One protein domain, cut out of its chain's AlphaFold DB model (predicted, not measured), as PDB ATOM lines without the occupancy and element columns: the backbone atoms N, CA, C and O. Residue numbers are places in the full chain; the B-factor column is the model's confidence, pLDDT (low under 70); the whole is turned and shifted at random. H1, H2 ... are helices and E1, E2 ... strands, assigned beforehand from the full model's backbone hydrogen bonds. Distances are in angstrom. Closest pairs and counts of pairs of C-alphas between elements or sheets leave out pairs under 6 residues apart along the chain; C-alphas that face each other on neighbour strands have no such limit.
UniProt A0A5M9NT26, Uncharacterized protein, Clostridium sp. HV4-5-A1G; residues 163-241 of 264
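This is residues 163 to 241 of the 264 residues of an uncharacterized protein of Clostridium sp. HV4-5-A1G (UniProt A0A5M9NT26). An open frame: a two-stranded hairpin, E1 and E2, stands at one end of the long helix H1, and a second helix, H2, makes a corner at its other end, both reaching to the same side. The printed part has 79 residues, with E1, E2, H1, H2 in order, and its class is mixed, helices and strands. It is extended, with a radius of gyration of the C-alphas of 22.8 A, and flat, spanning 62 by 40 by 18 A.

E1, residues 168 to 175, and E2, residues 183 to 190, form an antiparallel hairpin at 157 degrees. N 171 and O 187 are 2.9 A apart, within hydrogen-bond range. H1, residues 196 to 216, is apart from E1 and from H2, residues 222 to 241. H2 is apart from both strands. In H1 and H2 every O i to N i+4 pair is within hydrogen-bond range.

E1 begins at C-alpha 168 (14.583, -47.245, 54.420). H1 measures 30.1 A and H2 28.5 A, ending at C-alpha 241 (36.412, -40.090, 3.910). E1 measures 21.2 A, E2 22.5 A.

The farthest C-alphas, of Tyr 177 and Lys 240, are 62.1 A apart. The printed part has no cut and no long link. Residues 174 to 183 and 217 to 226 are among those with pLDDT under 70.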
ATOM      1  N   PRO A 163      14.004 -57.447  55.507       75.56
ATOM      2  CA  PRO A 163      12.585 -57.077  55.392       75.56
ATOM      3  C   PRO A 163      12.328 -55.584  55.147       75.56
ATOM      4  O   PRO A 163      11.464 -55.221  54.354       75.56
ATOM      5  N   ASP A 164      13.128 -54.724  55.780       83.62
ATOM      6  CA  ASP A 164      12.895 -53.277  55.794       83.62
ATOM      7  C   ASP A 164      13.801 -52.505  54.825       83.62
ATOM      8  O   ASP A 164      13.728 -51.280  54.734       83.62
ATOM      9  N   GLU A 165      14.713 -53.168  54.108       83.69
ATOM     10  CA  GLU A 165      15.762 -52.461  53.362       83.69
ATOM     11  C   GLU A 165      15.194 -51.610  52.221       83.69
ATOM     12  O   GLU A 165      15.651 -50.484  51.995       83.69
ATOM     13  N   LEU A 166      14.130 -52.091  51.575       84.00
ATOM     14  CA  LEU A 166      13.383 -51.345  50.560       84.00
ATOM     15  C   LEU A 166      12.538 -50.203  51.137       84.00
ATOM     16  O   LEU A 166      12.123 -49.336  50.379       84.00
ATOM     17  N   TYR A 167      12.310 -50.169  52.447       85.75
ATOM     18  CA  TYR A 167      11.496 -49.160  53.133       85.75
ATOM     19  C   TYR A 167      12.340 -48.050  53.774       85.75
ATOM     20  O   TYR A 167      11.817 -47.017  54.191       85.75
ATOM     21  N   LYS A 168      13.664 -48.234  53.845       84.62
ATOM     22  CA  LYS A 168      14.583 -47.245  54.420       84.62
ATOM     23  C   LYS A 168      14.839 -46.069  53.475       84.62
ATOM     24  O   LYS A 168      15.192 -46.249  52.304       84.62
ATOM     25  N   ILE A 169      14.788 -44.862  54.023       78.19
ATOM     26  CA  ILE A 169      15.252 -43.614  53.413       78.19
ATOM     27  C   ILE A 169      16.461 -43.124  54.210       78.19
ATOM     28  O   ILE A 169      16.467 -43.159  55.440       78.19
ATOM     29  N   VAL A 170      17.504 -42.701  53.498       78.06
ATOM     30  CA  VAL A 170      18.713 -42.129  54.094       78.06
ATOM     31  C   VAL A 170      18.743 -40.649  53.751       78.06
ATOM     32  O   VAL A 170      18.905 -40.288  52.585       78.06
ATOM     33  N   GLU A 171      18.607 -39.800  54.763       78.31
ATOM     34  CA  GLU A 171      18.667 -38.350  54.613       78.31
ATOM     35  C   GLU A 171      19.952 -37.808  55.235       78.31
ATOM     36  O   GLU A 171      20.360 -38.195  56.333       78.31
ATOM     37  N   LYS A 172      20.609 -36.892  54.518       76.12
ATOM     38  CA  LYS A 172      21.741 -36.130  55.048       76.12
ATOM     39  C   LYS A 172      21.220 -34.808  55.579       76.12
ATOM     40  O   LYS A 172      20.952 -33.891  54.802       76.12
ATOM     41  N   LEU A 173      21.100 -34.706  56.895       74.94
ATOM     42  CA  LEU A 173      20.723 -33.461  57.544       74.94
ATOM     43  C   LEU A 173      21.969 -32.592  57.708       74.94
ATOM     44  O   LEU A 173      22.959 -32.994  58.319       74.94
ATOM     45  N   LYS A 174      21.912 -31.385  57.137       69.88
ATOM     46  CA  LYS A 174      22.899 -30.328  57.365       69.88
ATOM     47  C   LYS A 174      22.354 -29.384  58.418       69.88
ATOM     48  O   LYS A 174      21.457 -28.596  58.132       69.88
ATOM     49  N   THR A 175      22.893 -29.457  59.627       68.06
ATOM     50  CA  THR A 175      22.508 -28.576  60.733       68.06
ATOM     51  C   THR A 175      23.625 -27.575  61.020       68.06
ATOM     52  O   THR A 175      24.795 -27.930  61.154       68.06
ATOM     53  N   GLY A 176      23.272 -26.289  61.067       65.94
ATOM     54  CA  GLY A 176      24.206 -25.186  61.312       65.94
ATOM     55  C   GLY A 176      23.940 -23.972  60.422       65.94
ATOM     56  O   GLY A 176      23.366 -24.098  59.344       65.94
ATOM     57  N   TYR A 177      24.327 -22.781  60.885       56.00
ATOM     58  CA  TYR A 177      24.181 -21.526  60.144       56.00
ATOM     59  C   TYR A 177      25.506 -20.755  60.189       56.00
ATOM     60  O   TYR A 177      26.006 -20.436  61.269       56.00
ATOM     61  N   GLY A 178      26.076 -20.467  59.016       63.28
ATOM     62  CA  GLY A 178      27.305 -19.686  58.850       63.28
ATOM     63  C   GLY A 178      28.431 -20.425  58.103       63.28
ATOM     64  O   GLY A 178      28.513 -21.653  58.150       63.28
ATOM     65  N   PRO A 179      29.319 -19.692  57.401       55.75
ATOM     66  CA  PRO A 179      30.420 -20.285  56.646       55.75
ATOM     67  C   PRO A 179      31.361 -21.067  57.577       55.75
ATOM     68  O   PRO A 179      31.945 -20.508  58.502       55.75
ATOM     69  N   GLY A 180      31.484 -22.377  57.337       65.12
ATOM     70  CA  GLY A 180      32.390 -23.272  58.069       65.12
ATOM     71  C   GLY A 180      31.826 -23.933  59.334       65.12
ATOM     72  O   GLY A 180      32.566 -24.654  59.997       65.12
ATOM     73  N   LYS A 181      30.542 -23.738  59.677       58.91
ATOM     74  CA  LYS A 181      29.894 -24.397  60.831       58.91
ATOM     75  C   LYS A 181      28.659 -25.195  60.413       58.91
ATOM     76  O   LYS A 181      27.546 -24.872  60.817       58.91
ATOM     77  N   PHE A 182      28.864 -26.232  59.610       65.69
ATOM     78  CA  PHE A 182      27.827 -27.218  59.313       65.69
ATOM     79  C   PHE A 182      28.230 -28.569  59.890       65.69
ATOM     80  O   PHE A 182      29.357 -29.021  59.696       65.69
ATOM     81  N   SER A 183      27.298 -29.189  60.601       66.44
ATOM     82  CA  SER A 183      27.341 -30.590  60.989       66.44
ATOM     83  C   SER A 183      26.552 -31.383  59.951       66.44
ATOM     84  O   SER A 183      25.410 -31.034  59.650       66.44
ATOM     85  N   GLU A 184      27.166 -32.416  59.379       74.31
ATOM     86  CA  GLU A 184      26.482 -33.385  58.520       74.31
ATOM     87  C   GLU A 184      26.182 -34.635  59.345       74.31
ATOM     88  O   GLU A 184      27.103 -35.298  59.818       74.31
ATOM     89  N   GLU A 185      24.901 -34.960  59.510       76.06
ATOM     90  CA  GLU A 185      24.454 -36.189  60.165       76.06
ATOM     91  C   GLU A 185      23.629 -37.028  59.185       76.06
ATOM     92  O   GLU A 185      22.805 -36.506  58.428       76.06
ATOM     93  N   ILE A 186      23.888 -38.335  59.165       75.44
ATOM     94  CA  ILE A 186      23.157 -39.288  58.329       75.44
ATOM     95  C   ILE A 186      22.060 -39.904  59.189       75.44
ATOM     96  O   ILE A 186      22.354 -40.686  60.093       75.44
ATOM     97  N   VAL A 187      20.805 -39.582  58.887       77.38
ATOM     98  CA  VAL A 187      19.644 -40.163  59.566       77.38
ATOM     99  C   VAL A 187      18.996 -41.184  58.644       77.38
ATOM    100  O   VAL A 187      18.760 -40.924  57.464       77.38
ATOM    101  N   THR A 188      18.731 -42.371  59.185       80.88
ATOM    102  CA  THR A 188      18.029 -43.442  58.470       80.88
ATOM    103  C   THR A 188      16.637 -43.587  59.067       80.88
ATOM    104  O   THR A 188      16.515 -43.782  60.275       80.88
ATOM    105  N   GLN A 189      15.602 -43.488  58.237       80.38
ATOM    106  CA  GLN A 189      14.206 -43.677  58.641       80.38
ATOM    107  C   GLN A 189      13.596 -44.835  57.859       80.38
ATOM    108  O   GLN A 189      13.828 -44.950  56.656       80.38
ATOM    109  N   THR A 190      12.824 -45.684  58.529       83.50
ATOM    110  CA  THR A 190      12.025 -46.734  57.887       83.50
ATOM    111  C   THR A 190      10.605 -46.213  57.711       83.50
ATOM    112  O   THR A 190      10.005 -45.755  58.680       83.50
ATOM    113  N   MET A 191      10.091 -46.259  56.485       81.62
ATOM    114  CA  MET A 191       8.738 -45.815  56.143       81.62
ATOM    115  C   MET A 191       7.769 -47.004  56.060       81.62
ATOM    116  O   MET A 191       8.197 -48.137  55.865       81.62
ATOM    117  N   ASP A 192       6.462 -46.743  56.114       81.62
ATOM    118  CA  ASP A 192       5.428 -47.767  55.862       81.62
ATOM    119  C   ASP A 192       5.273 -48.092  54.361       81.62
ATOM    120  O   ASP A 192       4.690 -49.106  53.975       81.62
ATOM    121  N   SER A 193       5.791 -47.217  53.493       81.38
ATOM    122  CA  SER A 193       5.765 -47.351  52.036       81.38
ATOM    123  C   SER A 193       7.148 -47.666  51.473       81.38
ATOM    124  O   SER A 193       8.162 -47.175  51.971       81.38
ATOM    125  N   ILE A 194       7.183 -48.437  50.386       81.38
ATOM    126  CA  ILE A 194       8.418 -48.753  49.662       81.38
ATOM    127  C   ILE A 194       9.090 -47.475  49.144       81.38
ATOM    128  O   ILE A 194       8.440 -46.540  48.680       81.38
ATOM    129  N   ASN A 195      10.419 -47.456  49.199       86.50
ATOM    130  CA  ASN A 195      11.252 -46.442  48.575       86.50
ATOM    131  C   ASN A 195      11.430 -46.759  47.079       86.50
ATOM    132  O   ASN A 195      12.319 -47.527  46.693       86.50
ATOM    133  N   ASP A 196      10.617 -46.125  46.234       84.38
ATOM    134  CA  ASP A 196      10.653 -46.285  44.772       84.38
ATOM    135  C   ASP A 196      12.041 -46.024  44.171       84.38
ATOM    136  O   ASP A 196      12.450 -46.687  43.216       84.38
ATOM    137  N   GLY A 197      12.813 -45.100  44.755       85.81
ATOM    138  CA  GLY A 197      14.173 -44.797  44.314       85.81
ATOM    139  C   GLY A 197      15.130 -45.973  44.512       85.81
ATOM    140  O   GLY A 197      15.946 -46.264  43.633       85.81
ATOM    141  N   LYS A 198      15.015 -46.699  45.633       84.81
ATOM    142  CA  LYS A 198      15.790 -47.929  45.859       84.81
ATOM    143  C   LYS A 198      15.391 -49.025  44.875       84.81
ATOM    144  O   LYS A 198      16.274 -49.649  44.290       84.81
ATOM    145  N   VAL A 199      14.092 -49.214  44.640       84.88
ATOM    146  CA  VAL A 199      13.590 -50.200  43.668       84.88
ATOM    147  C   VAL A 199      14.092 -49.886  42.260       84.88
ATOM    148  O   VAL A 199      14.638 -50.763  41.591       84.88
ATOM    149  N   LEU A 200      14.001 -48.627  41.827       87.56
ATOM    150  CA  LEU A 200      14.502 -48.187  40.527       87.56
ATOM    151  C   LEU A 200      16.010 -48.433  40.385       87.56
ATOM    152  O   LEU A 200      16.470 -48.899  39.343       87.56
ATOM    153  N   ASN A 201      16.788 -48.159  41.434       86.06
ATOM    154  CA  ASN A 201      18.227 -48.417  41.436       86.06
ATOM    155  C   ASN A 201      18.552 -49.910  41.302       86.06
ATOM    156  O   ASN A 201      19.464 -50.257  40.551       86.06
ATOM    157  N   LEU A 202      17.795 -50.787  41.969       86.75
ATOM    158  CA  LEU A 202      17.947 -52.240  41.840       86.75
ATOM    159  C   LEU A 202      17.598 -52.724  40.430       86.75
ATOM    160  O   LEU A 202      18.387 -53.443  39.821       86.75
ATOM    161  N   VAL A 203      16.468 -52.281  39.875       86.62
ATOM    162  CA  VAL A 203      16.059 -52.625  38.502       86.62
ATOM    163  C   VAL A 203      17.112 -52.163  37.489       86.62
ATOM    164  O   VAL A 203      17.514 -52.933  36.618       86.62
ATOM    165  N   ASN A 204      17.634 -50.944  37.644       88.19
ATOM    166  CA  ASN A 204      18.710 -50.425  36.799       88.19
ATOM    167  C   ASN A 204      20.018 -51.218  36.947       88.19
ATOM    168  O   ASN A 204      20.753 -51.377  35.971       88.19
ATOM    169  N   ALA A 205      20.342 -51.694  38.151       86.31
ATOM    170  CA  ALA A 205      21.504 -52.549  38.372       86.31
ATOM    171  C   ALA A 205      21.338 -53.899  37.658       86.31
ATOM    172  O   ALA A 205      22.249 -54.321  36.946       86.31
ATOM    173  N   LEU A 206      20.164 -54.525  37.772       86.81
ATOM    174  CA  LEU A 206      19.844 -55.788  37.100       86.81
ATOM    175  C   LEU A 206      19.880 -55.662  35.568       86.81
ATOM    176  O   LEU A 206      20.493 -56.502  34.911       86.81
ATOM    177  N   ASP A 207      19.321 -54.591  34.995       87.69
ATOM    178  CA  ASP A 207      19.392 -54.320  33.549       87.69
ATOM    179  C   ASP A 207      20.847 -54.178  33.063       87.69
ATOM    180  O   ASP A 207      21.242 -54.750  32.043       87.69
ATOM    181  N   LYS A 208      21.697 -53.480  33.827       86.50
ATOM    182  CA  LYS A 208      23.126 -53.339  33.505       86.50
ATOM    183  C   LYS A 208      23.885 -54.664  33.596       86.50
ATOM    184  O   LYS A 208      24.711 -54.934  32.723       86.50
ATOM    185  N   ILE A 209      23.608 -55.493  34.607       86.81
ATOM    186  CA  ILE A 209      24.188 -56.843  34.732       86.81
ATOM    187  C   ILE A 209      23.774 -57.698  33.533       86.81
ATOM    188  O   ILE A 209      24.624 -58.315  32.890       86.81
ATOM    189  N   GLN A 210      22.493 -57.671  33.164       83.75
ATOM    190  CA  GLN A 210      21.980 -58.421  32.024       83.75
ATOM    191  C   GLN A 210      22.635 -57.978  30.707       83.75
ATOM    192  O   GLN A 210      23.054 -58.822  29.914       83.75
ATOM    193  N   LYS A 211      22.781 -56.667  30.480       82.69
ATOM    194  CA  LYS A 211      23.500 -56.121  29.314       82.69
ATOM    195  C   LYS A 211      24.960 -56.573  29.280       82.69
ATOM    196  O   LYS A 211      25.429 -57.013  28.233       82.69
ATOM    197  N   MET A 212      25.654 -56.534  30.420       81.00
ATOM    198  CA  MET A 212      27.042 -56.997  30.540       81.00
ATOM    199  C   MET A 212      27.176 -58.490  30.198       81.00
ATOM    200  O   MET A 212      28.065 -58.874  29.435       81.00
ATOM    201  N   GLN A 213      26.284 -59.337  30.718       79.44
ATOM    202  CA  GLN A 213      26.274 -60.778  30.442       79.44
ATOM    203  C   GLN A 213      25.978 -61.078  28.965       79.44
ATOM    204  O   GLN A 213      26.658 -61.905  28.361       79.44
ATOM    205  N   ARG A 214      25.024 -60.363  28.350       74.62
ATOM    206  CA  ARG A 214      24.704 -60.472  26.913       74.62
ATOM    207  C   ARG A 214      25.894 -60.124  26.023       74.62
ATOM    208  O   ARG A 214      26.257 -60.916  25.156       74.62
ATOM    209  N   GLN A 215      26.539 -58.984  26.287       73.56
ATOM    210  CA  GLN A 215      27.759 -58.567  25.587       73.56
ATOM    211  C   GLN A 215      28.872 -59.610  25.732       73.56
ATOM    212  O   GLN A 215      29.541 -59.948  24.762       73.56
ATOM    213  N   THR A 216      29.026 -60.164  26.934       72.81
ATOM    214  CA  THR A 216      30.039 -61.180  27.241       72.81
ATOM    215  C   THR A 216      29.797 -62.498  26.495       72.81
ATOM    216  O   THR A 216      30.748 -63.146  26.071       72.81
ATOM    217  N   LEU A 217      28.535 -62.893  26.309       68.69
ATOM    218  CA  LEU A 217      28.151 -64.112  25.590       68.69
ATOM    219  C   LEU A 217      28.059 -63.923  24.068       68.69
ATOM    220  O   LEU A 217      27.746 -64.878  23.359       68.69
ATOM    221  N   GLY A 218      28.277 -62.707  23.556       65.50
ATOM    222  CA  GLY A 218      28.043 -62.386  22.146       65.50
ATOM    223  C   GLY A 218      26.571 -62.502  21.730       65.50
ATOM    224  O   GLY A 218      26.263 -62.541  20.541       65.50
ATOM    225  N   VAL A 219      25.650 -62.559  22.698       54.44
ATOM    226  CA  VAL A 219      24.206 -62.601  22.458       54.44
ATOM    227  C   VAL A 219      23.730 -61.160  22.339       54.44
ATOM    228  O   VAL A 219      23.358 -60.522  23.323       54.44
ATOM    229  N   ILE A 220      23.801 -60.627  21.124       53.88
ATOM    230  CA  ILE A 220      23.291 -59.299  20.789       53.88
ATOM    231  C   ILE A 220      21.843 -59.478  20.312       53.88
ATOM    232  O   ILE A 220      21.590 -60.254  19.389       53.88
ATOM    233  N   ASP A 221      20.885 -58.814  20.962       57.25
ATOM    234  CA  ASP A 221      19.499 -58.777  20.480       57.25
ATOM    235  C   ASP A 221      19.400 -58.022  19.138       57.25
ATOM    236  O   ASP A 221      20.317 -57.300  18.744       57.25
ATOM    237  N   ALA A 222      18.309 -58.231  18.391       57.41
ATOM    238  CA  ALA A 222      18.152 -57.671  17.044       57.41
ATOM    239  C   ALA A 222      18.318 -56.138  17.023       57.41
ATOM    240  O   ALA A 222      19.029 -55.614  16.166       57.41
ATOM    241  N   ASP A 223      17.763 -55.446  18.020       60.94
ATOM    242  CA  ASP A 223      17.803 -53.985  18.134       60.94
ATOM    243  C   ASP A 223      19.213 -53.452  18.442       60.94
ATOM    244  O   ASP A 223      19.634 -52.423  17.904       60.94
ATOM    245  N   THR A 224      19.979 -54.127  19.309       57.81
ATOM    246  CA  THR A 224      21.364 -53.724  19.605       57.81
ATOM    247  C   THR A 224      22.288 -54.059  18.439       57.81
ATOM    248  O   THR A 224      23.223 -53.305  18.169       57.81
ATOM    249  N   LYS A 225      22.007 -55.141  17.703       60.78
ATOM    250  CA  LYS A 225      22.744 -55.507  16.489       60.78
ATOM    251  C   LYS A 225      22.544 -54.462  15.395       60.78
ATOM    252  O   LYS A 225      23.522 -54.010  14.813       60.78
ATOM    253  N   GLU A 226      21.309 -54.018  15.177       66.31
ATOM    254  CA  GLU A 226      21.000 -52.971  14.201       66.31
ATOM    255  C   GLU A 226      21.713 -51.650  14.534       66.31
ATOM    256  O   GLU A 226      22.309 -51.027  13.654       66.31
ATOM    257  N   LYS A 227      21.742 -51.244  15.811       71.69
ATOM    258  CA  LYS A 227      22.493 -50.051  16.247       71.69
ATOM    259  C   LYS A 227      23.999 -50.177  16.006       71.69
ATOM    260  O   LYS A 227      24.610 -49.218  15.538       71.69
ATOM    261  N   LEU A 228      24.580 -51.341  16.294       63.84
ATOM    262  CA  LEU A 228      25.997 -51.627  16.041       63.84
ATOM    263  C   LEU A 228      26.324 -51.628  14.545       63.84
ATOM    264  O   LEU A 228      27.331 -51.051  14.147       63.84
ATOM    265  N   ASP A 229      25.461 -52.202  13.708       72.00
ATOM    266  CA  ASP A 229      25.632 -52.206  12.251       72.00
ATOM    267  C   ASP A 229      25.565 -50.781  11.671       72.00
ATOM    268  O   ASP A 229      26.301 -50.444  10.739       72.00
ATOM    269  N   ILE A 230      24.710 -49.918  12.236       76.69
ATOM    270  CA  ILE A 230      24.643 -48.492  11.882       76.69
ATOM    271  C   ILE A 230      25.928 -47.760  12.301       76.69
ATOM    272  O   ILE A 230      26.445 -46.960  11.518       76.69
ATOM    273  N   GLU A 231      26.464 -48.017  13.499       68.69
ATOM    274  CA  GLU A 231      27.735 -47.423  13.944       68.69
ATOM    275  C   GLU A 231      28.933 -47.905  13.121       68.69
ATOM    276  O   GLU A 231      29.751 -47.082  12.713       68.69
ATOM    277  N   HIS A 232      29.014 -49.199  12.807       70.50
ATOM    278  CA  HIS A 232      30.063 -49.741  11.944       70.50
ATOM    279  C   HIS A 232      30.024 -49.121  10.549       70.50
ATOM    280  O   HIS A 232      31.064 -48.695  10.051       70.50
ATOM    281  N   ARG A 233      28.835 -48.970   9.947       77.62
ATOM    282  CA  ARG A 233      28.696 -48.252   8.671       77.62
ATOM    283  C   ARG A 233      29.132 -46.794   8.767       77.62
ATOM    284  O   ARG A 233      29.743 -46.289   7.831       77.62
ATOM    285  N   LYS A 234      28.836 -46.106   9.874       74.62
ATOM    286  CA  LYS A 234      29.301 -44.726  10.090       74.62
ATOM    287  C   LYS A 234      30.822 -44.642  10.206       74.62
ATOM    288  O   LYS A 234      31.402 -43.735   9.622       74.62
ATOM    289  N   MET A 235      31.454 -45.571  10.924       61.72
ATOM    290  CA  MET A 235      32.915 -45.635  11.024       61.72
ATOM    291  C   MET A 235      33.566 -45.952   9.679       61.72
ATOM    292  O   MET A 235      34.514 -45.275   9.307       61.72
ATOM    293  N   GLU A 236      33.031 -46.907   8.918       76.38
ATOM    294  CA  GLU A 236      33.565 -47.264   7.599       76.38
ATOM    295  C   GLU A 236      33.469 -46.091   6.606       76.38
ATOM    296  O   GLU A 236      34.386 -45.847   5.825       76.38
ATOM    297  N   LEU A 237      32.371 -45.330   6.654       77.00
ATOM    298  CA  LEU A 237      32.219 -44.103   5.868       77.00
ATOM    299  C   LEU A 237      33.215 -43.020   6.301       77.00
ATOM    300  O   LEU A 237      33.777 -42.351   5.441       77.00
ATOM    301  N   ALA A 238      33.454 -42.864   7.604       70.12
ATOM    302  CA  ALA A 238      34.432 -41.909   8.121       70.12
ATOM    303  C   ALA A 238      35.877 -42.298   7.758       70.12
ATOM    304  O   ALA A 238      36.672 -41.429   7.418       70.12
ATOM    305  N   GLU A 239      36.206 -43.591   7.776       68.19
ATOM    306  CA  GLU A 239      37.521 -44.110   7.386       68.19
ATOM    307  C   GLU A 239      37.774 -43.900   5.888       68.19
ATOM    308  O   GLU A 239      38.822 -43.378   5.510       68.19
ATOM    309  N   LYS A 240      36.779 -44.188   5.038       71.81
ATOM    310  CA  LYS A 240      36.838 -43.892   3.596       71.81
ATOM    311  C   LYS A 240      37.006 -42.399   3.318       71.81
ATOM    312  O   LYS A 240      37.859 -42.032   2.523       71.81
ATOM    313  N   GLN A 241      36.263 -41.545   4.023       64.38
ATOM    314  CA  GLN A 241      36.412 -40.090   3.910       64.38
ATOM    315  C   GLN A 241      37.780 -39.597   4.394       64.38
ATOM    316  O   GLN A 241      38.308 -38.648   3.834       64.38
TER     317      GLN A 241